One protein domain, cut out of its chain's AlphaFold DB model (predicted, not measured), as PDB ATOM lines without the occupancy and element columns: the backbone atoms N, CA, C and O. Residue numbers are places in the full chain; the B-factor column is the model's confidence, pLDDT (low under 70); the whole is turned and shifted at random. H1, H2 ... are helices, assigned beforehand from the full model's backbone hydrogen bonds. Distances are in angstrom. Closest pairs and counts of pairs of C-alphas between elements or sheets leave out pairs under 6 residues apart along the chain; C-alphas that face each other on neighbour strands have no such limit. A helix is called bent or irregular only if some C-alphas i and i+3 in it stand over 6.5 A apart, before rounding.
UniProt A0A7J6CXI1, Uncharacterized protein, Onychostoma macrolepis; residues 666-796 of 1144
ATOM      1  N   SER A 666      79.461 183.530 219.484       78.56
ATOM      2  CA  SER A 666      78.876 184.584 218.644       78.56
ATOM      3  C   SER A 666      78.441 185.820 219.448       78.56
ATOM      4  O   SER A 666      78.693 186.954 219.035       78.56
ATOM      5  N   THR A 667      77.902 185.635 220.657       83.56
ATOM      6  CA  THR A 667      77.569 186.747 221.565       83.56
ATOM      7  C   THR A 667      78.831 187.461 222.059       83.56
ATOM      8  O   THR A 667      78.820 188.678 222.247       83.56
ATOM      9  N   SER A 668      79.940 186.734 222.244       85.81
ATOM     10  CA  SER A 668      81.236 187.322 222.608       85.81
ATOM     11  C   SER A 668      81.877 188.078 221.438       85.81
ATOM     12  O   SER A 668      82.340 189.200 221.637       85.81
ATOM     13  N   GLN A 669      81.797 187.541 220.212       88.25
ATOM     14  CA  GLN A 669      82.181 188.228 218.972       88.25
ATOM     15  C   GLN A 669      81.385 189.535 218.814       88.25
ATOM     16  O   GLN A 669      81.973 190.605 218.659       88.25
ATOM     17  N   ALA A 670      80.059 189.488 218.990       89.06
ATOM     18  CA  ALA A 670      79.187 190.662 218.918       89.06
ATOM     19  C   ALA A 670      79.526 191.716 219.986       89.06
ATOM     20  O   ALA A 670      79.526 192.915 219.705       89.06
ATOM     21  N   ALA A 671      79.838 191.289 221.212       90.69
ATOM     22  CA  ALA A 671      80.183 192.199 222.299       90.69
ATOM     23  C   ALA A 671      81.574 192.837 222.121       90.69
ATOM     24  O   ALA A 671      81.732 194.025 222.404       90.69
ATOM     25  N   TYR A 672      82.566 192.107 221.597       93.44
ATOM     26  CA  TYR A 672      83.867 192.694 221.257       93.44
ATOM     27  C   TYR A 672      83.793 193.614 220.032       93.44
ATOM     28  O   TYR A 672      84.389 194.688 220.078       93.44
ATOM     29  N   LEU A 673      83.001 193.296 219.000       93.12
ATOM     30  CA  LEU A 673      82.721 194.219 217.888       93.12
ATOM     31  C   LEU A 673      82.044 195.509 218.379       93.12
ATOM     32  O   LEU A 673      82.489 196.608 218.047       93.12
ATOM     33  N   ALA A 674      81.027 195.400 219.240       91.62
ATOM     34  CA  ALA A 674      80.415 196.565 219.881       91.62
ATOM     35  C   ALA A 674      81.441 197.403 220.662       91.62
ATOM     36  O   ALA A 674      81.392 198.633 220.617       91.62
ATOM     37  N   LEU A 675      82.408 196.756 221.324       93.06
ATOM     38  CA  LEU A 675      83.498 197.447 222.004       93.06
ATOM     39  C   LEU A 675      84.429 198.158 221.003       93.06
ATOM     40  O   LEU A 675      84.624 199.360 221.161       93.06
ATOM     41  N   LYS A 676      84.928 197.487 219.944       93.00
ATOM     42  CA  LYS A 676      85.734 198.112 218.861       93.00
ATOM     43  C   LYS A 676      85.074 199.405 218.360       93.00
ATOM     44  O   LYS A 676      85.697 200.468 218.336       93.00
ATOM     45  N   VAL A 677      83.785 199.303 218.027       92.75
ATOM     46  CA  VAL A 677      82.953 200.382 217.484       92.75
ATOM     47  C   VAL A 677      82.824 201.544 218.477       92.75
ATOM     48  O   VAL A 677      83.096 202.685 218.102       92.75
ATOM     49  N   VAL A 678      82.497 201.286 219.750       91.50
ATOM     50  CA  VAL A 678      82.397 202.329 220.795       91.50
ATOM     51  C   VAL A 678      83.717 203.088 220.985       91.50
ATOM     52  O   VAL A 678      83.694 204.316 221.093       91.50
ATOM     53  N   LEU A 679      84.865 202.396 220.979       91.25
ATOM     54  CA  LEU A 679      86.170 203.039 221.205       91.25
ATOM     55  C   LEU A 679      86.602 203.956 220.048       91.25
ATOM     56  O   LEU A 679      87.224 204.985 220.304       91.25
ATOM     57  N   VAL A 680      86.248 203.623 218.800       90.00
ATOM     58  CA  VAL A 680      86.522 204.465 217.616       90.00
ATOM     59  C   VAL A 680      85.500 205.591 217.462       90.00
ATOM     60  O   VAL A 680      85.843 206.687 217.017       90.00
ATOM     61  N   CYS A 681      84.239 205.362 217.828       89.00
ATOM     62  CA  CYS A 681      83.193 206.373 217.676       89.00
ATOM     63  C   CYS A 681      83.388 207.559 218.623       89.00
ATOM     64  O   CYS A 681      83.302 208.702 218.168       89.00
ATOM     65  N   PHE A 682      83.690 207.282 219.897       89.50
ATOM     66  CA  PHE A 682      83.603 208.248 220.999       89.50
ATOM     67  C   PHE A 682      84.944 208.560 221.687       89.50
ATOM     68  O   PHE A 682      84.959 209.026 222.826       89.50
ATOM     69  N   GLU A 683      86.073 208.342 221.007       87.25
ATOM     70  CA  GLU A 683      87.441 208.474 221.544       87.25
ATOM     71  C   GLU A 683      87.654 209.707 222.454       87.25
ATOM     72  O   GLU A 683      88.183 209.592 223.561       87.25
ATOM     73  N   ARG A 684      87.176 210.884 222.016       83.31
ATOM     74  CA  ARG A 684      87.283 212.158 222.752       83.31
ATOM     75  C   ARG A 684      86.429 212.208 224.026       83.31
ATOM     76  O   ARG A 684      86.850 212.794 225.016       83.31
ATOM     77  N   GLN A 685      85.242 211.600 224.018       83.81
ATOM     78  CA  GLN A 685      84.329 211.559 225.171       83.81
ATOM     79  C   GLN A 685      84.757 210.499 226.205       83.81
ATOM     80  O   GLN A 685      84.451 210.626 227.389       83.81
ATOM     81  N   LEU A 686      85.521 209.483 225.788       85.62
ATOM     82  CA  LEU A 686      86.030 208.411 226.653       85.62
ATOM     83  C   LEU A 686      87.251 208.794 227.510       85.62
ATOM     84  O   LEU A 686      87.688 207.976 228.324       85.62
ATOM     85  N   GLY A 687      87.765 210.027 227.390       81.06
ATOM     86  CA  GLY A 687      88.979 210.523 228.059       81.06
ATOM     87  C   GLY A 687      89.139 210.091 229.523       81.06
ATOM     88  O   GLY A 687      90.148 209.496 229.896       81.06
ATOM     89  N   ASN A 688      88.100 210.299 230.338       81.94
ATOM     90  CA  ASN A 688      88.123 210.016 231.780       81.94
ATOM     91  C   ASN A 688      87.923 208.527 232.145       81.94
ATOM     92  O   ASN A 688      88.010 208.166 233.321       81.94
ATOM     93  N   GLN A 689      87.641 207.652 231.171       85.69
ATOM     94  CA  GLN A 689      87.374 206.225 231.396       85.69
ATOM     95  C   GLN A 689      88.517 205.307 230.939       85.69
ATOM     96  O   GLN A 689      88.582 204.174 231.416       85.69
ATOM     97  N   TRP A 690      89.439 205.766 230.078       90.88
ATOM     98  CA  TRP A 690      90.508 204.932 229.494       90.88
ATOM     99  C   TRP A 690      91.289 204.099 230.523       90.88
ATOM    100  O   TRP A 690      91.563 202.921 230.285       90.88
ATOM    101  N   TYR A 691      91.596 204.668 231.695       89.81
ATOM    102  CA  TYR A 691      92.270 203.944 232.776       89.81
ATOM    103  C   TYR A 691      91.429 202.786 233.331       89.81
ATOM    104  O   TYR A 691      91.911 201.650 233.358       89.81
ATOM    105  N   LYS A 692      90.168 203.049 233.710       89.44
ATOM    106  CA  LYS A 692      89.228 202.043 234.241       89.44
ATOM    107  C   LYS A 692      88.957 200.942 233.217       89.44
ATOM    108  O   LYS A 692      89.049 199.763 233.549       89.44
ATOM    109  N   LEU A 693      88.740 201.333 231.962       91.00
ATOM    110  CA  LEU A 693      88.580 200.411 230.846       91.00
ATOM    111  C   LEU A 693      89.817 199.518 230.673       91.00
ATOM    112  O   LEU A 693      89.678 198.313 230.487       91.00
ATOM    113  N   SER A 694      91.033 200.063 230.819       92.00
ATOM    114  CA  SER A 694      92.253 199.245 230.771       92.00
ATOM    115  C   SER A 694      92.305 198.192 231.885       92.00
ATOM    116  O   SER A 694      92.839 197.111 231.657       92.00
ATOM    117  N   LEU A 695      91.747 198.472 233.073       91.50
ATOM    118  CA  LEU A 695      91.640 197.498 234.167       91.50
ATOM    119  C   LEU A 695      90.598 196.417 233.849       91.50
ATOM    120  O   LEU A 695      90.867 195.239 234.061       91.50
ATOM    121  N   GLN A 696      89.455 196.797 233.273       91.06
ATOM    122  CA  GLN A 696      88.410 195.857 232.845       91.06
ATOM    123  C   GLN A 696      88.894 194.943 231.704       91.06
ATOM    124  O   GLN A 696      88.653 193.741 231.752       91.06
ATOM    125  N   VAL A 697      89.667 195.452 230.736       91.75
ATOM    126  CA  VAL A 697      90.302 194.623 229.688       91.75
ATOM    127  C   VAL A 697      91.360 193.676 230.274       91.75
ATOM    128  O   VAL A 697      91.413 192.507 229.892       91.75
ATOM    129  N   LYS A 698      92.151 194.128 231.259       91.19
ATOM    130  CA  LYS A 698      93.081 193.260 232.011       91.19
ATOM    131  C   LYS A 698      92.333 192.166 232.785       91.19
ATOM    132  O   LYS A 698      92.817 191.041 232.854       91.19
ATOM    133  N   GLU A 699      91.150 192.461 233.325       89.94
ATOM    134  CA  GLU A 699      90.306 191.462 233.986       89.94
ATOM    135  C   GLU A 699      89.659 190.475 232.997       89.94
ATOM    136  O   GLU A 699      89.669 189.277 233.274       89.94
ATOM    137  N   MET A 700      89.163 190.924 231.836       89.88
ATOM    138  CA  MET A 700      88.648 190.032 230.779       89.88
ATOM    139  C   MET A 700      89.704 189.017 230.334       89.88
ATOM    140  O   MET A 700      89.413 187.823 230.266       89.88
ATOM    141  N   ALA A 701      90.945 189.476 230.144       87.62
ATOM    142  CA  ALA A 701      92.090 188.627 229.837       87.62
ATOM    143  C   ALA A 701      92.364 187.583 230.938       87.62
ATOM    144  O   ALA A 701      92.446 186.390 230.663       87.62
ATOM    145  N   LEU A 702      92.462 188.017 232.202       86.31
ATOM    146  CA  LEU A 702      92.741 187.131 233.345       86.31
ATOM    147  C   LEU A 702      91.601 186.142 233.645       86.31
ATOM    148  O   LEU A 702      91.845 185.092 234.234       86.31
ATOM    149  N   ARG A 703      90.364 186.462 233.242       85.88
ATOM    150  CA  ARG A 703      89.193 185.574 233.315       85.88
ATOM    151  C   ARG A 703      88.983 184.725 232.043       85.88
ATOM    152  O   ARG A 703      88.011 183.979 232.001       85.88
ATOM    153  N   LYS A 704      89.845 184.848 231.019       84.00
ATOM    154  CA  LYS A 704      89.729 184.209 229.686       84.00
ATOM    155  C   LYS A 704      88.350 184.391 229.015       84.00
ATOM    156  O   LYS A 704      87.775 183.460 228.456       84.00
ATOM    157  N   VAL A 705      87.802 185.608 229.071       83.88
ATOM    158  CA  VAL A 705      86.465 185.937 228.534       83.88
ATOM    159  C   VAL A 705      86.472 186.027 227.004       83.88
ATOM    160  O   VAL A 705      87.051 186.955 226.444       83.88
ATOM    161  N   GLY A 706      85.730 185.134 226.341       78.81
ATOM    162  CA  GLY A 706      85.382 185.245 224.916       78.81
ATOM    163  C   GLY A 706      86.434 184.756 223.914       78.81
ATOM    164  O   GLY A 706      86.392 185.163 222.758       78.81
ATOM    165  N   GLY A 707      87.364 183.890 224.335       86.06
ATOM    166  CA  GLY A 707      88.191 183.079 223.428       86.06
ATOM    167  C   GLY A 707      88.879 183.866 222.305       86.06
ATOM    168  O   GLY A 707      89.588 184.840 222.561       86.06
ATOM    169  N   LEU A 708      88.668 183.442 221.054       85.56
ATOM    170  CA  LEU A 708      89.269 184.060 219.865       85.56
ATOM    171  C   LEU A 708      88.831 185.516 219.650       85.56
ATOM    172  O   LEU A 708      89.647 186.335 219.234       85.56
ATOM    173  N   ALA A 709      87.593 185.876 220.005       86.62
ATOM    174  CA  ALA A 709      87.088 187.241 219.853       86.62
ATOM    175  C   ALA A 709      87.843 188.258 220.728       86.62
ATOM    176  O   ALA A 709      88.006 189.416 220.344       86.62
ATOM    177  N   PHE A 710      88.360 187.822 221.883       90.94
ATOM    178  CA  PHE A 710      89.253 188.646 222.698       90.94
ATOM    179  C   PHE A 710      90.625 188.845 222.029       90.94
ATOM    180  O   PHE A 710      91.168 189.948 222.073       90.94
ATOM    181  N   TRP A 711      91.186 187.815 221.389       90.12
ATOM    182  CA  TRP A 711      92.472 187.927 220.689       90.12
ATOM    183  C   TRP A 711      92.384 188.828 219.454       90.12
ATOM    184  O   TRP A 711      93.240 189.693 219.279       90.12
ATOM    185  N   ASP A 712      91.309 188.708 218.674       90.19
ATOM    186  CA  ASP A 712      90.978 189.602 217.555       90.19
ATOM    187  C   ASP A 712      90.815 191.069 218.018       90.19
ATOM    188  O   ASP A 712      91.377 191.995 217.427       90.19
ATOM    189  N   PHE A 713      90.158 191.293 219.163       92.75
ATOM    190  CA  PHE A 713      90.069 192.611 219.800       92.75
ATOM    191  C   PHE A 713      91.435 193.170 220.255       92.75
ATOM    192  O   PHE A 713      91.669 194.380 220.161       92.75
ATOM    193  N   ILE A 714      92.361 192.320 220.719       91.19
ATOM    194  CA  ILE A 714      93.727 192.743 221.069       91.19
ATOM    195  C   ILE A 714      94.556 193.061 219.816       91.19
ATOM    196  O   ILE A 714      95.251 194.081 219.835       91.19
ATOM    197  N   ASP A 715      94.457 192.285 218.727       89.00
ATOM    198  CA  ASP A 715      95.065 192.672 217.441       89.00
ATOM    199  C   ASP A 715      94.539 194.033 216.992       89.00
ATOM    200  O   ASP A 715      95.329 194.948 216.768       89.00
ATOM    201  N   PHE A 716      93.216 194.220 216.975       90.50
ATOM    202  CA  PHE A 716      92.592 195.494 216.623       90.50
ATOM    203  C   PHE A 716      93.160 196.677 217.433       90.50
ATOM    204  O   PHE A 716      93.438 197.734 216.857       90.50
ATOM    205  N   ILE A 717      93.397 196.518 218.743       90.06
ATOM    206  CA  ILE A 717      94.026 197.553 219.583       90.06
ATOM    207  C   ILE A 717      95.483 197.818 219.166       90.06
ATOM    208  O   ILE A 717      95.889 198.980 219.080       90.06
ATOM    209  N   VAL A 718      96.276 196.773 218.906       87.88
ATOM    210  CA  VAL A 718      97.698 196.884 218.518       87.88
ATOM    211  C   VAL A 718      97.859 197.466 217.107       87.88
ATOM    212  O   VAL A 718      98.725 198.315 216.883       87.88
ATOM    213  N   ARG A 719      96.992 197.064 216.175       86.19
ATOM    214  CA  ARG A 719      96.877 197.562 214.799       86.19
ATOM    215  C   ARG A 719      96.486 199.039 214.776       86.19
ATOM    216  O   ARG A 719      97.222 199.857 214.224       86.19
ATOM    217  N   THR A 720      95.370 199.381 215.418       82.81
ATOM    218  CA  THR A 720      94.722 200.702 215.304       82.81
ATOM    219  C   THR A 720      95.311 201.750 216.255       82.81
ATOM    220  O   THR A 720      95.212 202.942 215.981       82.81
ATOM    221  N   ARG A 721      95.966 201.330 217.350       83.94
ATOM    222  CA  ARG A 721      96.700 202.185 218.313       83.94
ATOM    223  C   ARG A 721      95.877 203.308 218.972       83.94
ATOM    224  O   ARG A 721      96.443 204.297 219.430       83.94
ATOM    225  N   ILE A 722      94.560 203.115 219.093       84.94
ATOM    226  CA  ILE A 722      93.655 203.948 219.912       84.94
ATOM    227  C   ILE A 722      94.174 204.112 221.361       84.94
ATOM    228  O   ILE A 722      94.866 203.213 221.844       84.94
ATOM    229  N   PRO A 723      93.830 205.186 222.107       87.12
ATOM    230  CA  PRO A 723      94.534 205.592 223.338       87.12
ATOM    231  C   PRO A 723      94.722 204.509 224.416       87.12
ATOM    232  O   PRO A 723      95.737 204.492 225.115       87.12
ATOM    233  N   ILE A 724      93.792 203.553 224.522       90.06
ATOM    234  CA  ILE A 724      93.903 202.399 225.429       90.06
ATOM    235  C   ILE A 724      95.147 201.525 225.173       90.06
ATOM    236  O   ILE A 724      95.656 200.906 226.109       90.06
ATOM    237  N   PHE A 725      95.681 201.501 223.944       89.94
ATOM    238  CA  PHE A 725      96.895 200.766 223.570       89.94
ATOM    239  C   PHE A 725      98.076 201.117 224.481       89.94
ATOM    240  O   PHE A 725      98.770 200.219 224.951       89.94
ATOM    241  N   ILE A 726      98.257 202.398 224.815       88.25
ATOM    242  CA  ILE A 726      99.350 202.870 225.682       88.25
ATOM    243  C   ILE A 726      99.241 202.244 227.086       88.25
ATOM    244  O   ILE A 726     100.237 201.822 227.670       88.25
ATOM    245  N   LEU A 727      98.014 202.110 227.601       89.25
ATOM    246  CA  LEU A 727      97.710 201.556 228.927       89.25
ATOM    247  C   LEU A 727      97.711 200.019 228.969       89.25
ATOM    248  O   LEU A 727      97.751 199.431 230.059       89.25
ATOM    249  N   LEU A 728      97.627 199.364 227.806       91.44
ATOM    250  CA  LEU A 728      97.604 197.908 227.659       91.44
ATOM    251  C   LEU A 728      98.940 197.322 227.198       91.44
ATOM    252  O   LEU A 728      99.255 196.214 227.621       91.44
ATOM    253  N   ARG A 729      99.753 198.036 226.410       89.06
ATOM    254  CA  ARG A 729     101.011 197.528 225.830       89.06
ATOM    255  C   ARG A 729     101.929 196.820 226.849       89.06
ATOM    256  O   ARG A 729     102.309 195.684 226.559       89.06
ATOM    257  N   PRO A 730     102.217 197.368 228.051       88.56
ATOM    258  CA  PRO A 730     103.055 196.672 229.037       88.56
ATOM    259  C   PRO A 730     102.409 195.387 229.579       88.56
ATOM    260  O   PRO A 730     103.096 194.416 229.876       88.56
ATOM    261  N   PHE A 731     101.077 195.352 229.688       91.38
ATOM    262  CA  PHE A 731     100.348 194.148 230.089       91.38
ATOM    263  C   PHE A 731     100.336 193.098 228.973       91.38
ATOM    264  O   PHE A 731     100.553 191.923 229.258       91.38
ATOM    265  N   ILE A 732     100.141 193.512 227.716       88.56
ATOM    266  CA  ILE A 732     100.152 192.601 226.565       88.56
ATOM    267  C   ILE A 732     101.517 191.907 226.472       88.56
ATOM    268  O   ILE A 732     101.580 190.677 226.486       88.56
ATOM    269  N   GLN A 733     102.603 192.686 226.480       86.56
ATOM    270  CA  GLN A 733     103.967 192.167 226.351       86.56
ATOM    271  C   GLN A 733     104.406 191.324 227.561       86.56
ATOM    272  O   GLN A 733     104.913 190.224 227.376       86.56
ATOM    273  N   CYS A 734     104.195 191.792 228.799       85.12
ATOM    274  CA  CYS A 734     104.761 191.122 229.979       85.12
ATOM    275  C   CYS A 734     103.838 190.081 230.641       85.12
ATOM    276  O   CYS A 734     104.330 189.245 231.399       85.12
ATOM    277  N   LYS A 735     102.513 190.132 230.419       86.12
ATOM    278  CA  LYS A 735     101.529 189.285 231.131       86.12
ATOM    279  C   LYS A 735     100.501 188.563 230.264       86.12
ATOM    280  O   LYS A 735      99.920 187.598 230.758       86.12
ATOM    281  N   LEU A 736     100.219 189.015 229.043       84.94
ATOM    282  CA  LEU A 736      99.264 188.329 228.167       84.94
ATOM    283  C   LEU A 736      99.977 187.286 227.306       84.94
ATOM    284  O   LEU A 736      99.669 186.102 227.398       84.94
ATOM    285  N   LEU A 737     100.983 187.720 226.540       85.31
ATOM    286  CA  LEU A 737     101.751 186.861 225.631       85.31
ATOM    287  C   LEU A 737     102.586 185.789 226.355       85.31
ATOM    288  O   LEU A 737     102.990 184.815 225.724       85.31
ATOM    289  N   THR A 738     102.778 185.910 227.671       82.94
ATOM    290  CA  THR A 738     103.542 184.984 228.527       82.94
ATOM    291  C   THR A 738     102.711 183.872 229.193       82.94
ATOM    292  O   THR A 738     103.281 183.013 229.860       82.94
ATOM    293  N   GLN A 739     101.380 183.847 229.038       81.19
ATOM    294  CA  GLN A 739     100.524 182.775 229.591       81.19
ATOM    295  C   GLN A 739     100.579 181.479 228.756       81.19
ATOM    296  O   GLN A 739     100.863 181.555 227.566       81.19
ATOM    297  N   PRO A 740     100.236 180.296 229.290       75.88
ATOM    298  CA  PRO A 740      99.984 179.126 228.449       75.88
ATOM    299  C   PRO A 740      98.727 179.336 227.583       75.88
ATOM    300  O   PRO A 740      97.691 179.789 228.085       75.88
ATOM    301  N   ALA A 741      98.839 179.014 226.292       77.12
ATOM    302  CA  ALA A 741      97.728 179.011 225.341       77.12
ATOM    303  C   ALA A 741      96.897 177.720 225.457       77.12
ATOM    304  O   ALA A 741      97.444 176.668 225.787       77.12
ATOM    305  N   GLU A 742      95.590 177.797 225.186       73.69
ATOM    306  CA  GLU A 742      94.662 176.652 225.225       73.69
ATOM    307  C   GLU A 742      94.294 176.107 223.827       73.69
ATOM    308  O   GLU A 742      93.812 174.980 223.746       73.69
ATOM    309  N   SER A 743      94.553 176.836 222.728       81.19
ATOM    310  CA  SER A 743      94.339 176.339 221.354       81.19
ATOM    311  C   SER A 743      95.454 176.718 220.367       81.19
ATOM    312  O   SER A 743      96.235 177.645 220.592       81.19
ATOM    313  N   GLN A 744      95.509 176.012 219.232       81.38
ATOM    314  CA  GLN A 744      96.448 176.296 218.139       81.38
ATOM    315  C   GLN A 744      96.182 177.659 217.471       81.38
ATOM    316  O   GLN A 744      97.111 178.326 217.021       81.38
ATOM    317  N   GLU A 745      94.922 178.093 217.435       81.38
ATOM    318  CA  GLU A 745      94.500 179.387 216.884       81.38
ATOM    319  C   GLU A 745      94.861 180.543 217.832       81.38
ATOM    320  O   GLU A 745      95.242 181.628 217.394       81.38
ATOM    321  N   GLU A 746      94.832 180.297 219.147       83.12
ATOM    322  CA  GLU A 746      95.402 181.220 220.128       83.12
ATOM    323  C   GLU A 746      96.922 181.371 219.914       83.12
ATOM    324  O   GLU A 746      97.438 182.490 219.959       83.12
ATOM    325  N   ILE A 747      97.651 180.284 219.629       83.25
ATOM    326  CA  ILE A 747      99.098 180.334 219.347       83.25
ATOM    327  C   ILE A 747      99.396 181.197 218.108       83.25
ATOM    328  O   ILE A 747     100.267 182.070 218.174       83.25
ATOM    329  N   THR A 748      98.667 181.025 216.999       85.81
ATOM    330  CA  THR A 748      98.892 181.828 215.780       85.81
ATOM    331  C   THR A 748      98.547 183.305 215.984       85.81
ATOM    332  O   THR A 748      99.345 184.167 215.603       85.81
ATOM    333  N   ALA A 749      97.434 183.618 216.659       84.12
ATOM    334  CA  ALA A 749      97.073 184.994 217.006       84.12
ATOM    335  C   ALA A 749      98.148 185.670 217.876       84.12
ATOM    336  O   ALA A 749      98.511 186.826 217.651       84.12
ATOM    337  N   ARG A 750      98.724 184.939 218.836       86.69
ATOM    338  CA  ARG A 750      99.764 185.453 219.744       86.69
ATOM    339  C   ARG A 750     101.087 185.724 219.039       86.69
ATOM    340  O   ARG A 750     101.696 186.756 219.314       86.69
ATOM    341  N   HIS A 751     101.499 184.865 218.104       84.94
ATOM    342  CA  HIS A 751     102.650 185.150 217.243       84.94
ATOM    343  C   HIS A 751     102.415 186.389 216.368       84.94
ATOM    344  O   HIS A 751     103.307 187.231 216.272       84.94
ATOM    345  N   HIS A 752     101.214 186.558 215.800       84.44
ATOM    346  CA  HIS A 752     100.892 187.747 215.006       84.44
ATOM    347  C   HIS A 752     100.943 189.036 215.843       84.44
ATOM    348  O   HIS A 752     101.606 190.001 215.466       84.44
ATOM    349  N   ILE A 753     100.314 189.036 217.023       87.50
ATOM    350  CA  ILE A 753     100.296 190.185 217.941       87.50
ATOM    351  C   ILE A 753     101.711 190.539 218.428       87.50
ATOM    352  O   ILE A 753     102.034 191.723 218.535       87.50
ATOM    353  N   ALA A 754     102.568 189.545 218.691       85.06
ATOM    354  CA  ALA A 754     103.976 189.778 219.020       85.06
ATOM    355  C   ALA A 754     104.716 190.478 217.867       85.06
ATOM    356  O   ALA A 754     105.325 191.529 218.078       85.06
ATOM    357  N   GLU A 755     104.578 189.983 216.633       83.62
ATOM    358  CA  GLU A 755     105.209 190.587 215.453       83.62
ATOM    359  C   GLU A 755     104.746 192.044 215.235       83.62
ATOM    360  O   GLU A 755     105.558 192.945 215.016       83.62
ATOM    361  N   GLN A 756     103.442 192.318 215.375       80.31
ATOM    362  CA  GLN A 756     102.863 193.665 215.248       80.31
ATOM    363  C   GLN A 756     103.335 194.645 216.347       80.31
ATOM    364  O   GLN A 756     103.281 195.865 216.149       80.31
ATOM    365  N   LEU A 757     103.813 194.140 217.493       82.31
ATOM    366  CA  LEU A 757     104.416 194.926 218.581       82.31
ATOM    367  C   LEU A 757     105.921 195.183 218.392       82.31
ATOM    368  O   LEU A 757     106.444 196.137 218.980       82.31
ATOM    369  N   GLU A 758     106.601 194.355 217.595       78.31
ATOM    370  CA  GLU A 758     108.042 194.434 217.299       78.31
ATOM    371  C   GLU A 758     108.358 195.204 216.006       78.31
ATOM    372  O   GLU A 758     109.401 195.862 215.914       78.31
ATOM    373  N   ARG A 759     107.449 195.183 215.018       68.31
ATOM    374  CA  ARG A 759     107.562 195.936 213.756       68.31
ATOM    375  C   ARG A 759     107.805 197.432 214.015       68.31
ATOM    376  O   ARG A 759     106.918 198.166 214.445       68.31
ATOM    377  N   ARG A 760     109.018 197.902 213.688       56.34
ATOM    378  CA  ARG A 760     109.436 199.316 213.833       56.34
ATOM    379  C   ARG A 760     108.698 200.283 212.901       56.34
ATOM    380  O   ARG A 760     108.628 201.470 213.202       56.34
ATOM    381  N   PHE A 761     108.161 199.797 211.782       51.84
ATOM    382  CA  PHE A 761     107.315 200.593 210.896       51.84
ATOM    383  C   PHE A 761     105.874 200.591 211.401       51.84
ATOM    384  O   PHE A 761     105.252 199.538 211.519       51.84
ATOM    385  N   ILE A 762     105.343 201.784 211.664       56.97
ATOM    386  CA  ILE A 762     103.943 201.996 212.032       56.97
ATOM    387  C   ILE A 762     103.105 201.918 210.742       56.97
ATOM    388  O   ILE A 762     103.289 202.773 209.869       56.97
ATOM    389  N   PRO A 763     102.185 200.946 210.583       57.91
ATOM    390  CA  PRO A 763     101.202 200.990 209.505       57.91
ATOM    391  C   PRO A 763     100.374 202.270 209.641       57.91
ATOM    392  O   PRO A 763      99.968 202.613 210.754       57.91
ATOM    393  N   ARG A 764     100.115 202.982 208.536       57.62
ATOM    394  CA  ARG A 764      99.224 204.154 208.570       57.62
ATOM    395  C   ARG A 764      97.882 203.727 209.167       57.62
ATOM    396  O   ARG A 764      97.298 202.748 208.704       57.62
ATOM    397  N   SER A 765      97.414 204.443 210.187       62.88
ATOM    398  CA  SER A 765      96.101 204.191 210.772       62.88
ATOM    399  C   SER A 765      95.025 204.338 209.696       62.88
ATOM    400  O   SER A 765      95.050 205.273 208.892       62.88
ATOM    401  N   LEU A 766      94.087 203.392 209.671       70.50
ATOM    402  CA  LEU A 766      92.923 203.473 208.800       70.50
ATOM    403  C   LEU A 766      92.118 204.728 209.161       70.50
ATOM    404  O   LEU A 766      91.927 205.037 210.339       70.50
ATOM    405  N   CYS A 767      91.643 205.457 208.152       80.69
ATOM    406  CA  CYS A 767      90.749 206.583 208.388       80.69
ATOM    407  C   CYS A 767      89.415 206.087 208.975       80.69
ATOM    408  O   CYS A 767      89.021 204.932 208.781       80.69
ATOM    409  N   LYS A 768      88.702 206.961 209.702       82.00
ATOM    410  CA  LYS A 768      87.485 206.575 210.441       82.00
ATOM    411  C   LYS A 768      86.431 205.918 209.533       82.00
ATOM    412  O   LYS A 768      85.775 204.977 209.957       82.00
ATOM    413  N   SER A 769      86.324 206.353 208.275       82.56
ATOM    414  CA  SER A 769      85.442 205.764 207.257       82.56
ATOM    415  C   SER A 769      85.844 204.345 206.831       82.56
ATOM    416  O   SER A 769      84.965 203.499 206.693       82.56
ATOM    417  N   SER A 770      87.139 204.037 206.688       86.38
ATOM    418  CA  SER A 770      87.592 202.658 206.444       86.38
ATOM    419  C   SER A 770      87.295 201.741 207.632       86.38
ATOM    420  O   SER A 770      86.847 200.620 207.419       86.38
ATOM    421  N   LEU A 771      87.468 202.226 208.868       87.81
ATOM    422  CA  LEU A 771      87.082 201.476 210.071       87.81
ATOM    423  C   LEU A 771      85.561 201.265 210.146       87.81
ATOM    424  O   LEU A 771      85.115 200.174 210.483       87.81
ATOM    425  N   PHE A 772      84.753 202.260 209.767       87.12
ATOM    426  CA  PHE A 772      83.300 202.084 209.660       87.12
ATOM    427  C   PHE A 772      82.911 201.010 208.640       87.12
ATOM    428  O   PHE A 772      82.065 200.175 208.952       87.12
ATOM    429  N   ALA A 773      83.553 200.973 207.469       86.56
ATOM    430  CA  ALA A 773      83.331 199.916 206.483       86.56
ATOM    431  C   ALA A 773      83.767 198.529 207.003       86.56
ATOM    432  O   ALA A 773      83.038 197.555 206.820       86.56
ATOM    433  N   GLU A 774      84.909 198.443 207.698       89.81
ATOM    434  CA  GLU A 774      85.390 197.222 208.365       89.81
ATOM    435  C   GLU A 774      84.340 196.697 209.361       89.81
ATOM    436  O   GLU A 774      83.873 195.566 209.225       89.81
ATOM    437  N   PHE A 775      83.867 197.545 210.282       91.12
ATOM    438  CA  PHE A 775      82.858 197.177 211.282       91.12
ATOM    439  C   PHE A 775      81.482 196.848 210.685       91.12
ATOM    440  O   PHE A 775      80.787 195.973 211.199       91.12
ATOM    441  N   SER A 776      81.060 197.527 209.611       87.06
ATOM    442  CA  SER A 776      79.803 197.212 208.915       87.06
ATOM    443  C   SER A 776      79.860 195.854 208.209       87.06
ATOM    444  O   SER A 776      78.874 195.114 208.241       87.06
ATOM    445  N   ASN A 777      81.008 195.496 207.631       87.81
ATOM    446  CA  ASN A 777      81.226 194.181 207.030       87.81
ATOM    447  C   ASN A 777      81.323 193.079 208.098       87.81
ATOM    448  O   ASN A 777      80.667 192.049 207.957       87.81
ATOM    449  N   GLU A 778      82.059 193.313 209.189       89.69
ATOM    450  CA  GLU A 778      82.146 192.390 210.331       89.69
ATOM    451  C   GLU A 778      80.753 192.124 210.934       89.69
ATOM    452  O   GLU A 778      80.370 190.974 211.145       89.69
ATOM    453  N   LEU A 779      79.934 193.173 211.095       87.50
ATOM    454  CA  LEU A 779      78.543 193.056 211.537       87.50
ATOM    455  C   LEU A 779      77.675 192.250 210.558       87.50
ATOM    456  O   LEU A 779      76.838 191.462 211.001       87.50
ATOM    457  N   LYS A 780      77.839 192.443 209.241       85.31
ATOM    458  CA  LYS A 780      77.087 191.696 208.217       85.31
ATOM    459  C   LYS A 780      77.426 190.206 208.270       85.31
ATOM    460  O   LYS A 780      76.513 189.392 208.380       85.31
ATOM    461  N   ILE A 781      78.717 189.872 208.282       86.00
ATOM    462  CA  ILE A 781      79.220 188.492 208.366       86.00
ATOM    463  C   ILE A 781      78.725 187.815 209.649       86.00
ATOM    464  O   ILE A 781      78.219 186.696 209.602       86.00
ATOM    465  N   LEU A 782      78.802 188.504 210.792       83.81
ATOM    466  CA  LEU A 782      78.367 187.951 212.073       83.81
ATOM    467  C   LEU A 782      76.846 187.724 212.129       83.81
ATOM    468  O   LEU A 782      76.396 186.723 212.684       83.81
ATOM    469  N   LYS A 783      76.040 188.591 211.496       81.00
ATOM    470  CA  LYS A 783      74.606 188.318 211.304       81.00
ATOM    471  C   LYS A 783      74.375 187.107 210.409       81.00
ATOM    472  O   LYS A 783      73.544 186.274 210.752       81.00
ATOM    473  N   GLU A 784      75.065 187.005 209.277       79.94
ATOM    474  CA  GLU A 784      74.917 185.882 208.339       79.94
ATOM    475  C   GLU A 784      75.269 184.546 209.010       79.94
ATOM    476  O   GLU A 784      74.494 183.593 208.913       79.94
ATOM    477  N   ALA A 785      76.345 184.507 209.801       75.75
ATOM    478  CA  ALA A 785      76.715 183.349 210.612       75.75
ATOM    479  C   ALA A 785      75.613 182.959 211.615       75.75
ATOM    480  O   ALA A 785      75.131 181.826 211.579       75.75
ATOM    481  N   VAL A 786      75.134 183.901 212.441       71.69
ATOM    482  CA  VAL A 786      74.088 183.635 213.452       71.69
ATOM    483  C   VAL A 786      72.773 183.146 212.825       71.69
ATOM    484  O   VAL A 786      72.136 182.252 213.378       71.69
ATOM    485  N   HIS A 787      72.377 183.648 211.648       66.25
ATOM    486  CA  HIS A 787      71.189 183.136 210.942       66.25
ATOM    487  C   HIS A 787      71.408 181.760 210.285       66.25
ATOM    488  O   HIS A 787      70.432 181.049 210.051       66.25
ATOM    489  N   SER A 788      72.655 181.373 209.991       63.19
ATOM    490  CA  SER A 788      72.992 180.071 209.389       63.19
ATOM    491  C   SER A 788      73.058 178.909 210.390       63.19
ATOM    492  O   SER A 788      73.132 177.755 209.978       63.19
ATOM    493  N   GLY A 789      73.098 179.197 211.696       54.09
ATOM    494  CA  GLY A 789      73.369 178.203 212.743       54.09
ATOM    495  C   GLY A 789      74.827 177.719 212.799       54.09
ATOM    496  O   GLY A 789      75.190 176.983 213.714       54.09
ATOM    497  N   SER A 790      75.681 178.148 211.865       44.06
ATOM    498  CA  SER A 790      77.119 177.904 211.915       44.06
ATOM    499  C   SER A 790      77.770 178.842 212.931       44.06
ATOM    500  O   SER A 790      77.730 180.065 212.779       44.06
ATOM    501  N   ALA A 791      78.399 178.278 213.964       39.22
ATOM    502  CA  ALA A 791      79.310 179.040 214.807       39.22
ATOM    503  C   ALA A 791      80.460 179.560 213.930       39.22
ATOM    504  O   ALA A 791      81.139 178.773 213.265       39.22
ATOM    505  N   TYR A 792      80.666 180.880 213.910       42.88
ATOM    506  CA  TYR A 792      81.703 181.502 213.093       42.88
ATOM    507  C   TYR A 792      83.091 181.138 213.638       42.88
ATOM    508  O   TYR A 792      83.641 181.841 214.488       42.88
ATOM    509  N   GLN A 793      83.651 180.031 213.135       38.16
ATOM    510  CA  GLN A 793      85.071 179.709 213.271       38.16
ATOM    511  C   GLN A 793      85.872 180.919 212.791       38.16
ATOM    512  O   GLN A 793      85.667 181.372 211.662       38.16
ATOM    513  N   GLY A 794      86.750 181.439 213.653       41.28
ATOM    514  CA  GLY A 794      87.371 182.762 213.547       41.28
ATOM    515  C   GLY A 794      88.302 182.962 212.350       41.28
ATOM    516  O   GLY A 794      89.502 183.152 212.514       41.28
ATOM    517  N   LYS A 795      87.746 182.979 211.136       36.09
ATOM    518  CA  LYS A 795      88.414 183.376 209.891       36.09
ATOM    519  C   LYS A 795      88.305 184.886 209.653       36.09
ATOM    520  O   LYS A 795      88.310 185.338 208.506       36.09
ATOM    521  N   THR A 796      88.275 185.679 210.729       35.62
ATOM    522  CA  THR A 796      88.697 187.075 210.645       35.62
ATOM    523  C   THR A 796      90.186 187.094 210.320       35.62
ATOM    524  O   THR A 796      91.017 186.612 211.078       35.62
TER     525      THR A 796
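Overview. This is residues 666 to 796 of the 1144 residues of an uncharacterized protein of Onychostoma macrolepis (UniProt A0A7J6CXI1). Three helices, H1, H3 and H5, stand side by side in a row with H3 in the middle; H2 and H4 form a side-by-side pair over one side of this row, and the longest helix, H6, packs on H1 from the other side. H1, H3 and H5 run one way, while H2, H4 and H6 run roughly the other way, and residues 789 to 796 fold back after H6. The printed part has 131 residues with six named helices, H1 to H6 in order, and no named strand; the class is all helix. It is compact, with a radius of gyration of the C-alphas of 14.7 A and spans of 40 by 36 by 29 A.

Arrangement. Start at H6, residues 768 to 788. It touches H1, residues 666 to 681, at a shallow tilt of 15 degrees, opposite ways; their closest C-alphas, of Val 677 and Phe 775, are 7.0 A apart. Next look at H3, residues 707 to 720, the hub, touching three helices. It touches H1 at a shallow tilt of 18 degrees, the same way, closest at the C-alphas of Gln 669 and Ala 709, 5.1 A. It touches H5, residues 744 to 758, at a shallow tilt of 15 degrees, the same way, closest at the C-alphas of Asp 715 and Ile 753, 5.8 A. H3 and H4, residues 724 to 736, only just touch, and only at the corner, with 3 pairs of C-alphas within 8 A; the closest are Ile 717 and Phe 725, 5.9 A. H4 touches H2, residues 690 to 702, at a shallow tilt of 26 degrees, the same way, closest at the C-alphas of Trp 690 and Ile 724, 5.9 A. H3 and H6 are apart. In H1, H2, H5 and H6 every O i to N i+4 pair is within hydrogen-bond range; H3 has 9 of 10 and H4 7 of 9.

Along the chain. Find C-alpha 768 at (87.485, 206.575, 210.441); from there H6 runs 30.2 A to C-alpha 788 at (72.992, 180.071, 209.389). H1 begins at C-alpha 666, (78.876, 184.584, 218.644), and is 22.2 A long. H5 measures 21.5 A, H3 20.5 A, H2 18.3 A and H4 15.3 A. H4 is irregular: C-alphas 727 and 730 are 7.2 A apart.

Size, cuts and confidence. The C-alphas farthest apart, of Arg 760 and Gly 789, are 41.8 A from each other. The printed part has no cut, and no link is long. Look for pLDDT under 70 at residues 759 to 765 and 787 to 796; the mean of the printed part is 81.7.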